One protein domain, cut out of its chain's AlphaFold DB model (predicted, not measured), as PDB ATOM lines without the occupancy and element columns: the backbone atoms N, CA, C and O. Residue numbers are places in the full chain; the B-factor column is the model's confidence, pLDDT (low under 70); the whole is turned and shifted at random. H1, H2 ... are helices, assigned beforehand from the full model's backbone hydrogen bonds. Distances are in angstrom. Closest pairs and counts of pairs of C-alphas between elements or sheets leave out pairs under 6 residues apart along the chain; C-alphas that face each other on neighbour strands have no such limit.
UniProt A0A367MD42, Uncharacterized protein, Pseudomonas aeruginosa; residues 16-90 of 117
ATOM      1  N   GLU A  16      43.848  36.130  37.395       53.59
ATOM      2  CA  GLU A  16      43.320  34.771  37.326       53.59
ATOM      3  C   GLU A  16      42.117  34.838  36.398       53.59
ATOM      4  O   GLU A  16      41.246  35.701  36.566       53.59
ATOM      5  N   GLU A  17      42.170  34.062  35.314       68.00
ATOM      6  CA  GLU A  17      41.073  34.043  34.365       68.00
ATOM      7  C   GLU A  17      39.879  33.526  35.154       68.00
ATOM      8  O   GLU A  17      39.837  32.359  35.522       68.00
ATOM      9  N   ALA A  18      38.978  34.437  35.510       83.88
ATOM     10  CA  ALA A  18      37.737  34.122  36.183       83.88
ATOM     11  C   ALA A  18      36.811  33.436  35.182       83.88
ATOM     12  O   ALA A  18      36.813  33.763  33.985       83.88
ATOM     13  N   PHE A  19      36.019  32.483  35.661       90.25
ATOM     14  CA  PHE A  19      35.060  31.828  34.795       90.25
ATOM     15  C   PHE A  19      33.992  32.837  34.376       90.25
ATOM     16  O   PHE A  19      33.375  33.518  35.192       90.25
ATOM     17  N   ARG A  20      33.745  32.921  33.070       91.56
ATOM     18  CA  ARG A  20      32.604  33.654  32.533       91.56
ATOM     19  C   ARG A  20      31.967  32.840  31.429       91.56
ATOM     20  O   ARG A  20      32.617  32.536  30.425       91.56
ATOM     21  N   ARG A  21      30.674  32.566  31.576       93.50
ATOM     22  CA  ARG A  21      29.870  31.964  30.518       93.50
ATOM     23  C   ARG A  21      29.852  32.863  29.282       93.50
ATOM     24  O   ARG A  21      29.590  34.064  29.373       93.50
ATOM     25  N   TRP A  22      30.131  32.289  28.117       94.62
ATOM     26  CA  TRP A  22      29.941  32.989  26.848       94.62
ATOM     27  C   TRP A  22      28.476  32.953  26.430       94.62
ATOM     28  O   TRP A  22      27.811  31.923  26.546       94.62
ATOM     29  N   SER A  23      27.981  34.072  25.905       94.44
ATOM     30  CA  SER A  23      26.661  34.098  25.272       94.44
ATOM     31  C   SER A  23      26.637  33.258  23.987       94.44
ATOM     32  O   SER A  23      27.678  32.953  23.397       94.44
ATOM     33  N   ALA A  24      25.437  32.916  23.511       94.75
ATOM     34  CA  ALA A  24      25.264  32.185  22.255       94.75
ATOM     35  C   ALA A  24      25.896  32.915  21.054       94.75
ATOM     36  O   ALA A  24      26.537  32.275  20.220       94.75
ATOM     37  N   THR A  25      25.779  34.246  20.997       96.62
ATOM     38  CA  THR A  25      26.409  35.077  19.960       96.62
ATOM     39  C   THR A  25      27.927  34.978  20.025       96.62
ATOM     40  O   THR A  25      28.574  34.693  19.027       96.62
ATOM     41  N   GLU A  26      28.508  35.100  21.219       96.75
ATOM     42  CA  GLU A  26      29.958  35.003  21.385       96.75
ATOM     43  C   GLU A  26      30.511  33.616  21.049       96.75
ATOM     44  O   GLU A  26      31.635  33.513  20.552       96.75
ATOM     45  N   LEU A  27      29.749  32.555  21.329       96.94
ATOM     46  CA  LEU A  27      30.073  31.200  20.887       96.94
ATOM     47  C   LEU A  27      30.033  31.102  19.359       96.94
ATOM     48  O   LEU A  27      30.946  30.523  18.773       96.94
ATOM     49  N   ALA A  28      29.012  31.663  18.709       97.69
ATOM     50  CA  ALA A  28      28.903  31.664  17.253       97.69
ATOM     51  C   ALA A  28      30.059  32.436  16.595       97.69
ATOM     52  O   ALA A  28      30.695  31.909  15.683       97.69
ATOM     53  N   ASP A  29      30.399  33.618  17.110       97.88
ATOM     54  CA  ASP A  29      31.475  34.460  16.579       97.88
ATOM     55  C   ASP A  29      32.839  33.772  16.679       97.88
ATOM     56  O   ASP A  29      33.612  33.736  15.721       97.88
ATOM     57  N   LYS A  30      33.133  33.166  17.836       97.19
ATOM     58  CA  LYS A  30      34.391  32.435  18.046       97.19
ATOM     59  C   LYS A  30      34.470  31.180  17.183       97.19
ATOM     60  O   LYS A  30      35.538  30.882  16.656       97.19
ATOM     61  N   LYS A  31      33.348  30.477  16.999       97.38
ATOM     62  CA  LYS A  31      33.267  29.340  16.078       97.38
ATOM     63  C   LYS A  31      33.573  29.784  14.649       97.38
ATOM     64  O   LYS A  31      34.456  29.210  14.025       97.38
ATOM     65  N   ALA A  32      32.908  30.834  14.166       97.81
ATOM     66  CA  ALA A  32      33.119  31.364  12.822       97.81
ATOM     67  C   ALA A  32      34.573  31.815  12.605       97.81
ATOM     68  O   ALA A  32      35.163  31.525  11.566       97.81
ATOM     69  N   TYR A  33      35.182  32.461  13.603       97.12
ATOM     70  CA  TYR A  33      36.602  32.802  13.578       97.12
ATOM     71  C   TYR A  33      37.494  31.560  13.417       97.12
ATOM     72  O   TYR A  33      38.345  31.542  12.527       97.12
ATOM     73  N   LEU A  34      37.287  30.515  14.227       96.25
ATOM     74  CA  LEU A  34      38.074  29.277  14.157       96.25
ATOM     75  C   LEU A  34      37.878  28.547  12.819       96.25
ATOM     76  O   LEU A  34      38.849  28.081  12.232       96.25
ATOM     77  N   GLU A  35      36.643  28.491  12.314       96.44
ATOM     78  CA  GLU A  35      36.304  27.842  11.040       96.44
ATOM     79  C   GLU A  35      36.813  28.611   9.813       96.44
ATOM     80  O   GLU A  35      37.036  28.016   8.762       96.44
ATOM     81  N   SER A  36      37.047  29.921   9.932       96.69
ATOM     82  CA  SER A  36      37.620  30.728   8.847       96.69
ATOM     83  C   SER A  36      39.110  30.459   8.593       96.69
ATOM     84  O   SER A  36      39.648  30.867   7.561       96.69
ATOM     85  N   LYS A  37      39.795  29.785   9.526       93.81
ATOM     86  CA  LYS A  37      41.233  29.520   9.451       93.81
ATOM     87  C   LYS A  37      41.534  28.173   8.811       93.81
ATOM     88  O   LYS A  37      40.886  27.168   9.084       93.81
ATOM     89  N   SER A  38      42.595  28.130   8.008       90.88
ATOM     90  CA  SER A  38      43.121  26.859   7.514       90.88
ATOM     91  C   SER A  38      43.893  26.132   8.627       90.88
ATOM     92  O   SER A  38      44.564  26.798   9.423       90.88
ATOM     93  N   PRO A  39      43.888  24.786   8.670       80.56
ATOM     94  CA  PRO A  39      44.578  24.030   9.718       80.56
ATOM     95  C   PRO A  39      46.070  24.369   9.868       80.56
ATOM     96  O   PRO A  39      46.577  24.433  10.980       80.56
ATOM     97  N   GLY A  40      46.773  24.665   8.768       85.62
ATOM     98  CA  GLY A  40      48.193  25.052   8.793       85.62
ATOM     99  C   GLY A  40      48.471  26.477   9.294       85.62
ATOM    100  O   GLY A  40      49.630  26.849   9.450       85.62
ATOM    101  N   SER A  41      47.430  27.280   9.525       91.00
ATOM    102  CA  SER A  41      47.522  28.655  10.038       91.00
ATOM    103  C   SER A  41      47.108  28.790  11.505       91.00
ATOM    104  O   SER A  41      47.114  29.899  12.046       91.00
ATOM    105  N   PHE A  42      46.739  27.678  12.152       93.44
ATOM    106  CA  PHE A  42      46.385  27.668  13.565       93.44
ATOM    107  C   PHE A  42      47.598  28.016  14.425       93.44
ATOM    108  O   PHE A  42      48.654  27.388  14.361       93.44
ATOM    109  N   THR A  43      47.428  29.036  15.255       93.94
ATOM    110  CA  THR A  43      48.395  29.426  16.276       93.94
ATOM    111  C   THR A  43      48.087  28.720  17.598       93.94
ATOM    112  O   THR A  43      46.995  28.186  17.796       93.94
ATOM    113  N   ALA A  44      49.013  28.771  18.561       93.12
ATOM    114  CA  ALA A  44      48.758  28.268  19.916       93.12
ATOM    115  C   ALA A  44      47.512  28.913  20.555       93.12
ATOM    116  O   ALA A  44      46.696  28.220  21.157       93.12
ATOM    117  N   ALA A  45      47.311  30.219  20.338       93.81
ATOM    118  CA  ALA A  45      46.129  30.930  20.818       93.81
ATOM    119  C   ALA A  45      44.827  30.400  20.195       93.81
ATOM    120  O   ALA A  45      43.817  30.307  20.889       93.81
ATOM    121  N   ASP A  46      44.851  30.000  18.919       95.94
ATOM    122  CA  ASP A  46      43.686  29.392  18.268       95.94
ATOM    123  C   ASP A  46      43.373  28.014  18.859       95.94
ATOM    124  O   ASP A  46      42.208  27.685  19.082       95.94
ATOM    125  N   HIS A  47      44.400  27.229  19.200       95.25
ATOM    126  CA  HIS A  47      44.209  25.964  19.907       95.25
ATOM    127  C   HIS A  47      43.620  26.170  21.306       95.25
ATOM    128  O   HIS A  47      42.669  25.473  21.666       95.25
ATOM    129  N   TYR A  48      44.106  27.149  22.075       95.62
ATOM    130  CA  TYR A  48      43.521  27.474  23.381       95.62
ATOM    131  C   TYR A  48      42.057  27.894  23.248       95.62
ATOM    132  O   TYR A  48      41.201  27.366  23.957       95.62
ATOM    133  N   LEU A  49      41.767  28.790  22.298       95.94
ATOM    134  CA  LEU A  49      40.415  29.264  22.021       95.94
ATOM    135  C   LEU A  49      39.493  28.113  21.615       95.94
ATOM    136  O   LEU A  49      38.353  28.059  22.067       95.94
ATOM    137  N   SER A  50      39.979  27.177  20.797       96.25
ATOM    138  CA  SER A  50      39.200  26.011  20.377       96.25
ATOM    139  C   SER A  50      38.841  25.097  21.552       96.25
ATOM    140  O   SER A  50      37.690  24.681  21.674       96.25
ATOM    141  N   ALA A  51      39.784  24.843  22.464       95.94
ATOM    142  CA  ALA A  51      39.533  24.029  23.647       95.94
ATOM    143  C   ALA A  51      38.548  24.714  24.606       95.94
ATOM    144  O   ALA A  51      37.609  24.077  25.090       95.94
ATOM    145  N   GLU A  52      38.720  26.016  24.842       95.75
ATOM    146  CA  GLU A  52      37.793  26.796  25.662       95.75
ATOM    147  C   GLU A  52      36.394  26.835  25.039       95.75
ATOM    148  O   GLU A  52      35.404  26.655  25.747       95.75
ATOM    149  N   TRP A  53      36.299  26.977  23.714       96.94
ATOM    150  CA  TRP A  53      35.030  26.953  22.993       96.94
ATOM    151  C   TRP A  53      34.276  25.641  23.184       96.94
ATOM    152  O   TRP A  53      33.080  25.669  23.468       96.94
ATOM    153  N   VAL A  54      34.962  24.497  23.092       96.62
ATOM    154  CA  VAL A  54      34.344  23.185  23.338       96.62
ATOM    155  C   VAL A  54      33.789  23.117  24.759       96.62
ATOM    156  O   VAL A  54      32.642  22.716  24.949       96.62
ATOM    157  N   ILE A  55      34.555  23.565  25.756       94.50
ATOM    158  CA  ILE A  55      34.082  23.571  27.143       94.50
ATOM    159  C   ILE A  55      32.867  24.489  27.291       94.50
ATOM    160  O   ILE A  55      31.829  24.051  27.770       94.50
ATOM    161  N   GLN A  56      32.955  25.733  26.825       94.44
ATOM    162  CA  GLN A  56      31.876  26.719  26.915       94.44
ATOM    163  C   GLN A  56      30.612  26.289  26.159       94.44
ATOM    164  O   GLN A  56      29.506  26.646  26.563       94.44
ATOM    165  N   ARG A  57      30.741  25.516  25.075       95.69
ATOM    166  CA  ARG A  57      29.605  25.033  24.278       95.69
ATOM    167  C   ARG A  57      28.845  23.889  24.945       95.69
ATOM    168  O   ARG A  57      27.629  23.802  24.749       95.69
ATOM    169  N   TYR A  58      29.554  23.017  25.659       94.69
ATOM    170  CA  TYR A  58      29.009  21.769  26.206       94.69
ATOM    171  C   TYR A  58      28.923  21.734  27.730       94.69
ATOM    172  O   TYR A  58      28.404  20.765  28.276       94.69
ATOM    173  N   LEU A  59      29.386  22.773  28.424       91.00
ATOM    174  CA  LEU A  59      29.167  22.905  29.857       91.00
ATOM    175  C   LEU A  59      27.651  23.003  30.128       91.00
ATOM    176  O   LEU A  59      27.007  23.889  29.558       91.00
ATOM    177  N   PRO A  60      27.059  22.138  30.962       90.75
ATOM    178  CA  PRO A  60      25.645  22.242  31.307       90.75
ATOM    179  C   PRO A  60      25.306  23.588  31.959       90.75
ATOM    180  O   PRO A  60      26.174  24.277  32.500       90.75
ATOM    181  N   GLU A  61      24.043  23.998  31.877       86.81
ATOM    182  CA  GLU A  61      23.561  25.143  32.656       86.81
ATOM    183  C   GLU A  61      23.569  24.779  34.147       86.81
ATOM    184  O   GLU A  61      23.152  23.685  34.518       86.81
ATOM    185  N   GLY A  62      24.064  25.680  35.000       85.00
ATOM    186  CA  GLY A  62      24.183  25.450  36.447       85.00
ATOM    187  C   GLY A  62      25.479  24.767  36.905       85.00
ATOM    188  O   GLY A  62      25.811  24.869  38.081       85.00
ATOM    189  N   ASP A  63      26.257  24.174  35.994       88.00
ATOM    190  CA  ASP A  63      27.555  23.541  36.292       88.00
ATOM    191  C   ASP A  63      28.731  24.520  36.124       88.00
ATOM    192  O   ASP A  63      29.769  24.208  35.539       88.00
ATOM    193  N   GLU A  64      28.571  25.754  36.597       89.75
ATOM    194  CA  GLU A  64      29.615  26.772  36.477       89.75
ATOM    195  C   GLU A  64      30.754  26.491  37.475       89.75
ATOM    196  O   GLU A  64      30.507  26.422  38.683       89.75
ATOM    197  N   PRO A  65      32.005  26.301  37.010       90.25
ATOM    198  CA  PRO A  65      33.133  26.100  37.910       90.25
ATOM    199  C   PRO A  65      33.422  27.380  38.695       90.25
ATOM    200  O   PRO A  65      33.216  28.489  38.202       90.25
ATOM    201  N   THR A  66      33.986  27.230  39.893       92.12
ATOM    202  CA  THR A  66      34.559  28.380  40.600       92.12
ATOM    203  C   THR A  66      35.745  28.947  39.820       92.12
ATOM    204  O   THR A  66      36.392  28.232  39.049       92.12
ATOM    205  N   ASP A  67      36.084  30.214  40.056       90.38
ATOM    206  CA  ASP A  67      37.233  30.860  39.407       90.38
ATOM    207  C   ASP A  67      38.537  30.070  39.616       90.38
ATOM    208  O   ASP A  67      39.306  29.872  38.677       90.38
ATOM    209  N   GLU A  68      38.745  29.514  40.812       90.38
ATOM    210  CA  GLU A  68      39.900  28.661  41.124       90.38
ATOM    211  C   GLU A  68      39.902  27.354  40.312       90.38
ATOM    212  O   GLU A  68      40.930  26.950  39.758       90.38
ATOM    213  N   GLN A  69      38.746  26.684  40.216       91.69
ATOM    214  CA  GLN A  69      38.597  25.458  39.427       91.69
ATOM    215  C   GLN A  69      38.839  25.729  37.942       91.69
ATOM    216  O   GLN A  69      39.500  24.937  37.262       91.69
ATOM    217  N   TRP A  70      38.317  26.846  37.444       93.19
ATOM    218  CA  TRP A  70      38.469  27.261  36.061       93.19
ATOM    219  C   TRP A  70      39.915  27.612  35.724       93.19
ATOM    220  O   TRP A  70      40.474  27.027  34.795       93.19
ATOM    221  N   SER A  71      40.545  28.476  36.524       90.69
ATOM    222  CA  SER A  71      41.948  28.871  36.375       90.69
ATOM    223  C   SER A  71      42.868  27.647  36.339       90.69
ATOM    224  O   SER A  71      43.680  27.488  35.420       90.69
ATOM    225  N   LYS A  72      42.670  26.696  37.265       92.12
ATOM    226  CA  LYS A  72      43.420  25.435  37.276       92.12
ATOM    227  C   LYS A  72      43.190  24.616  36.003       92.12
ATOM    228  O   LYS A  72      44.155  24.201  35.359       92.12
ATOM    229  N   LYS A  73      41.930  24.392  35.621       91.81
ATOM    230  CA  LYS A  73      41.570  23.548  34.471       91.81
ATOM    231  C   LYS A  73      42.080  24.124  33.152       91.81
ATOM    232  O   LYS A  73      42.650  23.390  32.346       91.81
ATOM    233  N   ILE A  74      41.917  25.428  32.932       92.50
ATOM    234  CA  ILE A  74      42.403  26.095  31.721       92.50
ATOM    235  C   ILE A  74      43.926  26.068  31.652       92.50
ATOM    236  O   ILE A  74      44.473  25.759  30.590       92.50
ATOM    237  N   LYS A  75      44.624  26.287  32.770       92.88
ATOM    238  CA  LYS A  75      46.086  26.173  32.818       92.88
ATOM    239  C   LYS A  75      46.573  24.773  32.436       92.88
ATOM    240  O   LYS A  75      47.474  24.647  31.607       92.88
ATOM    241  N   GLU A  76      45.959  23.726  32.985       94.44
ATOM    242  CA  GLU A  76      46.292  22.333  32.654       94.44
ATOM    243  C   GLU A  76      46.053  22.017  31.169       94.44
ATOM    244  O   GLU A  76      46.877  21.363  30.526       94.44
ATOM    245  N   ILE A  77      44.946  22.501  30.599       94.44
ATOM    246  CA  ILE A  77      44.620  22.307  29.181       94.44
ATOM    247  C   ILE A  77      45.631  23.018  28.283       94.44
ATOM    248  O   ILE A  77      46.158  22.399  27.358       94.44
ATOM    249  N   ARG A  78      45.944  24.288  28.565       94.69
ATOM    250  CA  ARG A  78      46.936  25.059  27.799       94.69
ATOM    251  C   ARG A  78      48.305  24.387  27.835       94.69
ATOM    252  O   ARG A  78      48.916  24.208  26.789       94.69
ATOM    253  N   GLN A  79      48.728  23.896  29.001       95.12
ATOM    254  CA  GLN A  79      49.982  23.159  29.129       95.12
ATOM    255  C   GLN A  79      50.006  21.885  28.266       95.12
ATOM    256  O   GLN A  79      51.016  21.601  27.621       95.12
ATOM    257  N   LYS A  80      48.908  21.118  28.219       94.69
ATOM    258  CA  LYS A  80      48.803  19.934  27.346       94.69
ATOM    259  C   LYS A  80      48.849  20.311  25.864       94.69
ATOM    260  O   LYS A  80      49.535  19.644  25.093       94.69
ATOM    261  N   ILE A  81      48.169  21.390  25.477       94.00
ATOM    262  CA  ILE A  81      48.219  21.925  24.110       94.00
ATOM    263  C   ILE A  81      49.658  22.305  23.742       94.00
ATOM    264  O   ILE A  81      50.141  21.900  22.689       94.00
ATOM    265  N   ASP A  82      50.374  22.998  24.626       94.50
ATOM    266  CA  ASP A  82      51.760  23.409  24.385       94.50
ATOM    267  C   ASP A  82      52.704  22.229  24.198       94.50
ATOM    268  O   ASP A  82      53.578  22.257  23.330       94.50
ATOM    269  N   ILE A  83      52.539  21.188  25.016       93.94
ATOM    270  CA  ILE A  83      53.300  19.947  24.880       93.94
ATOM    271  C   ILE A  83      53.017  19.321  23.513       93.94
ATOM    272  O   ILE A  83      53.961  19.017  22.786       93.94
ATOM    273  N   ASN A  84      51.745  19.208  23.120       92.44
ATOM    274  CA  ASN A  84      51.361  18.623  21.835       92.44
ATOM    275  C   ASN A  84      51.900  19.426  20.647       92.44
ATOM    276  O   ASN A  84      52.416  18.830  19.707       92.44
ATOM    277  N   ILE A  85      51.852  20.762  20.694       91.88
ATOM    278  CA  ILE A  85      52.422  21.627  19.650       91.88
ATOM    279  C   ILE A  85      53.937  21.410  19.541       91.88
ATOM    280  O   ILE A  85      54.466  21.268  18.437       91.88
ATOM    281  N   LYS A  86      54.650  21.336  20.672       92.25
ATOM    282  CA  LYS A  86      56.100  21.073  20.685       92.25
ATOM    283  C   LYS A  86      56.435  19.685  20.137       92.25
ATOM    284  O   LYS A  86      57.379  19.557  19.364       92.25
ATOM    285  N   MET A  87      55.660  18.663  20.500       89.81
ATOM    286  CA  MET A  87      55.820  17.301  19.975       89.81
ATOM    287  C   MET A  87      55.512  17.224  18.475       89.81
ATOM    288  O   MET A  87      56.253  16.580  17.736       89.81
ATOM    289  N   ALA A  88      54.474  17.929  18.006       87.56
ATOM    290  CA  ALA A  88      54.144  18.051  16.585       87.56
ATOM    291  C   ALA A  88      55.317  18.641  15.798       87.56
ATOM    292  O   ALA A  88      55.751  18.069  14.801       87.56
ATOM    293  N   ALA A  89      55.869  19.756  16.285       87.19
ATOM    294  CA  ALA A  89      57.002  20.429  15.659       87.19
ATOM    295  C   ALA A  89      58.274  19.566  15.652       87.19
ATOM    296  O   ALA A  89      59.065  19.644  14.717       87.19
ATOM    297  N   ALA A  90      58.462  18.723  16.671       87.94
ATOM    298  CA  ALA A  90      59.566  17.768  16.742       87.94
ATOM    299  C   ALA A  90      59.350  16.507  15.880       87.94
ATOM    300  O   ALA A  90      60.242  15.662  15.818       87.94
TER     301      ALA A  90
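Overview. This is residues 16 to 90 of the 117 residues of an uncharacterized protein of Pseudomonas aeruginosa (UniProt A0A367MD42). Three helices lie in a zigzag row, with H2 in the middle between the long H3 and the shorter H1, and neighbouring helices cross at a slant. H3 runs along the longest axis, and the leading stretch, residues 16 to 23, passes from the H3 side across the row to H1. The printed part has 75 residues with three named helices, H1, H2 and H3 along the chain, and no named strand; the class is all helix. It is only just compact, close to loose, with a radius of gyration of the C-alphas of 13.3 A, and elongated, spanning 40 by 26 by 18 A.

Arrangement. H3, residues 67 to 89, is the longest helix. It touches H2, residues 44 to 58; their closest C-alphas, of Tyr 48 and Arg 78, are 6.1 A apart. H2 and H3 run opposite ways at a steep tilt of 47 degrees. H2 also touches H1, residues 24 to 35, where the closest C-alphas, of Leu 27 and Trp 53, are 6.9 A apart. H1 and H2 form a helical hairpin, running opposite ways at a steep tilt of 39 degrees. H1 and H3 are apart. In H1, H2 and H3 every O i to N i+4 pair is within hydrogen-bond range.

Along the chain. H3 has 23 residues and measures 32.6 A from C-alpha 67 to C-alpha 89, at (57.002, 20.429, 15.659). H2 has 15 residues and measures 21.7 A. H1 has 12 residues, measures 16.3 A and begins at C-alpha 24, at (25.264, 32.185, 22.255).

Size, cuts and confidence. The C-alphas of Gly 62 and Ala 90, the two farthest apart, are 41.2 A apart. The printed part has no cut. The links H1 to H2 and H2 to H3 are short, with 8 residues each. The mean pLDDT of the printed part is 92.2; residues 16 to 17 are under 70.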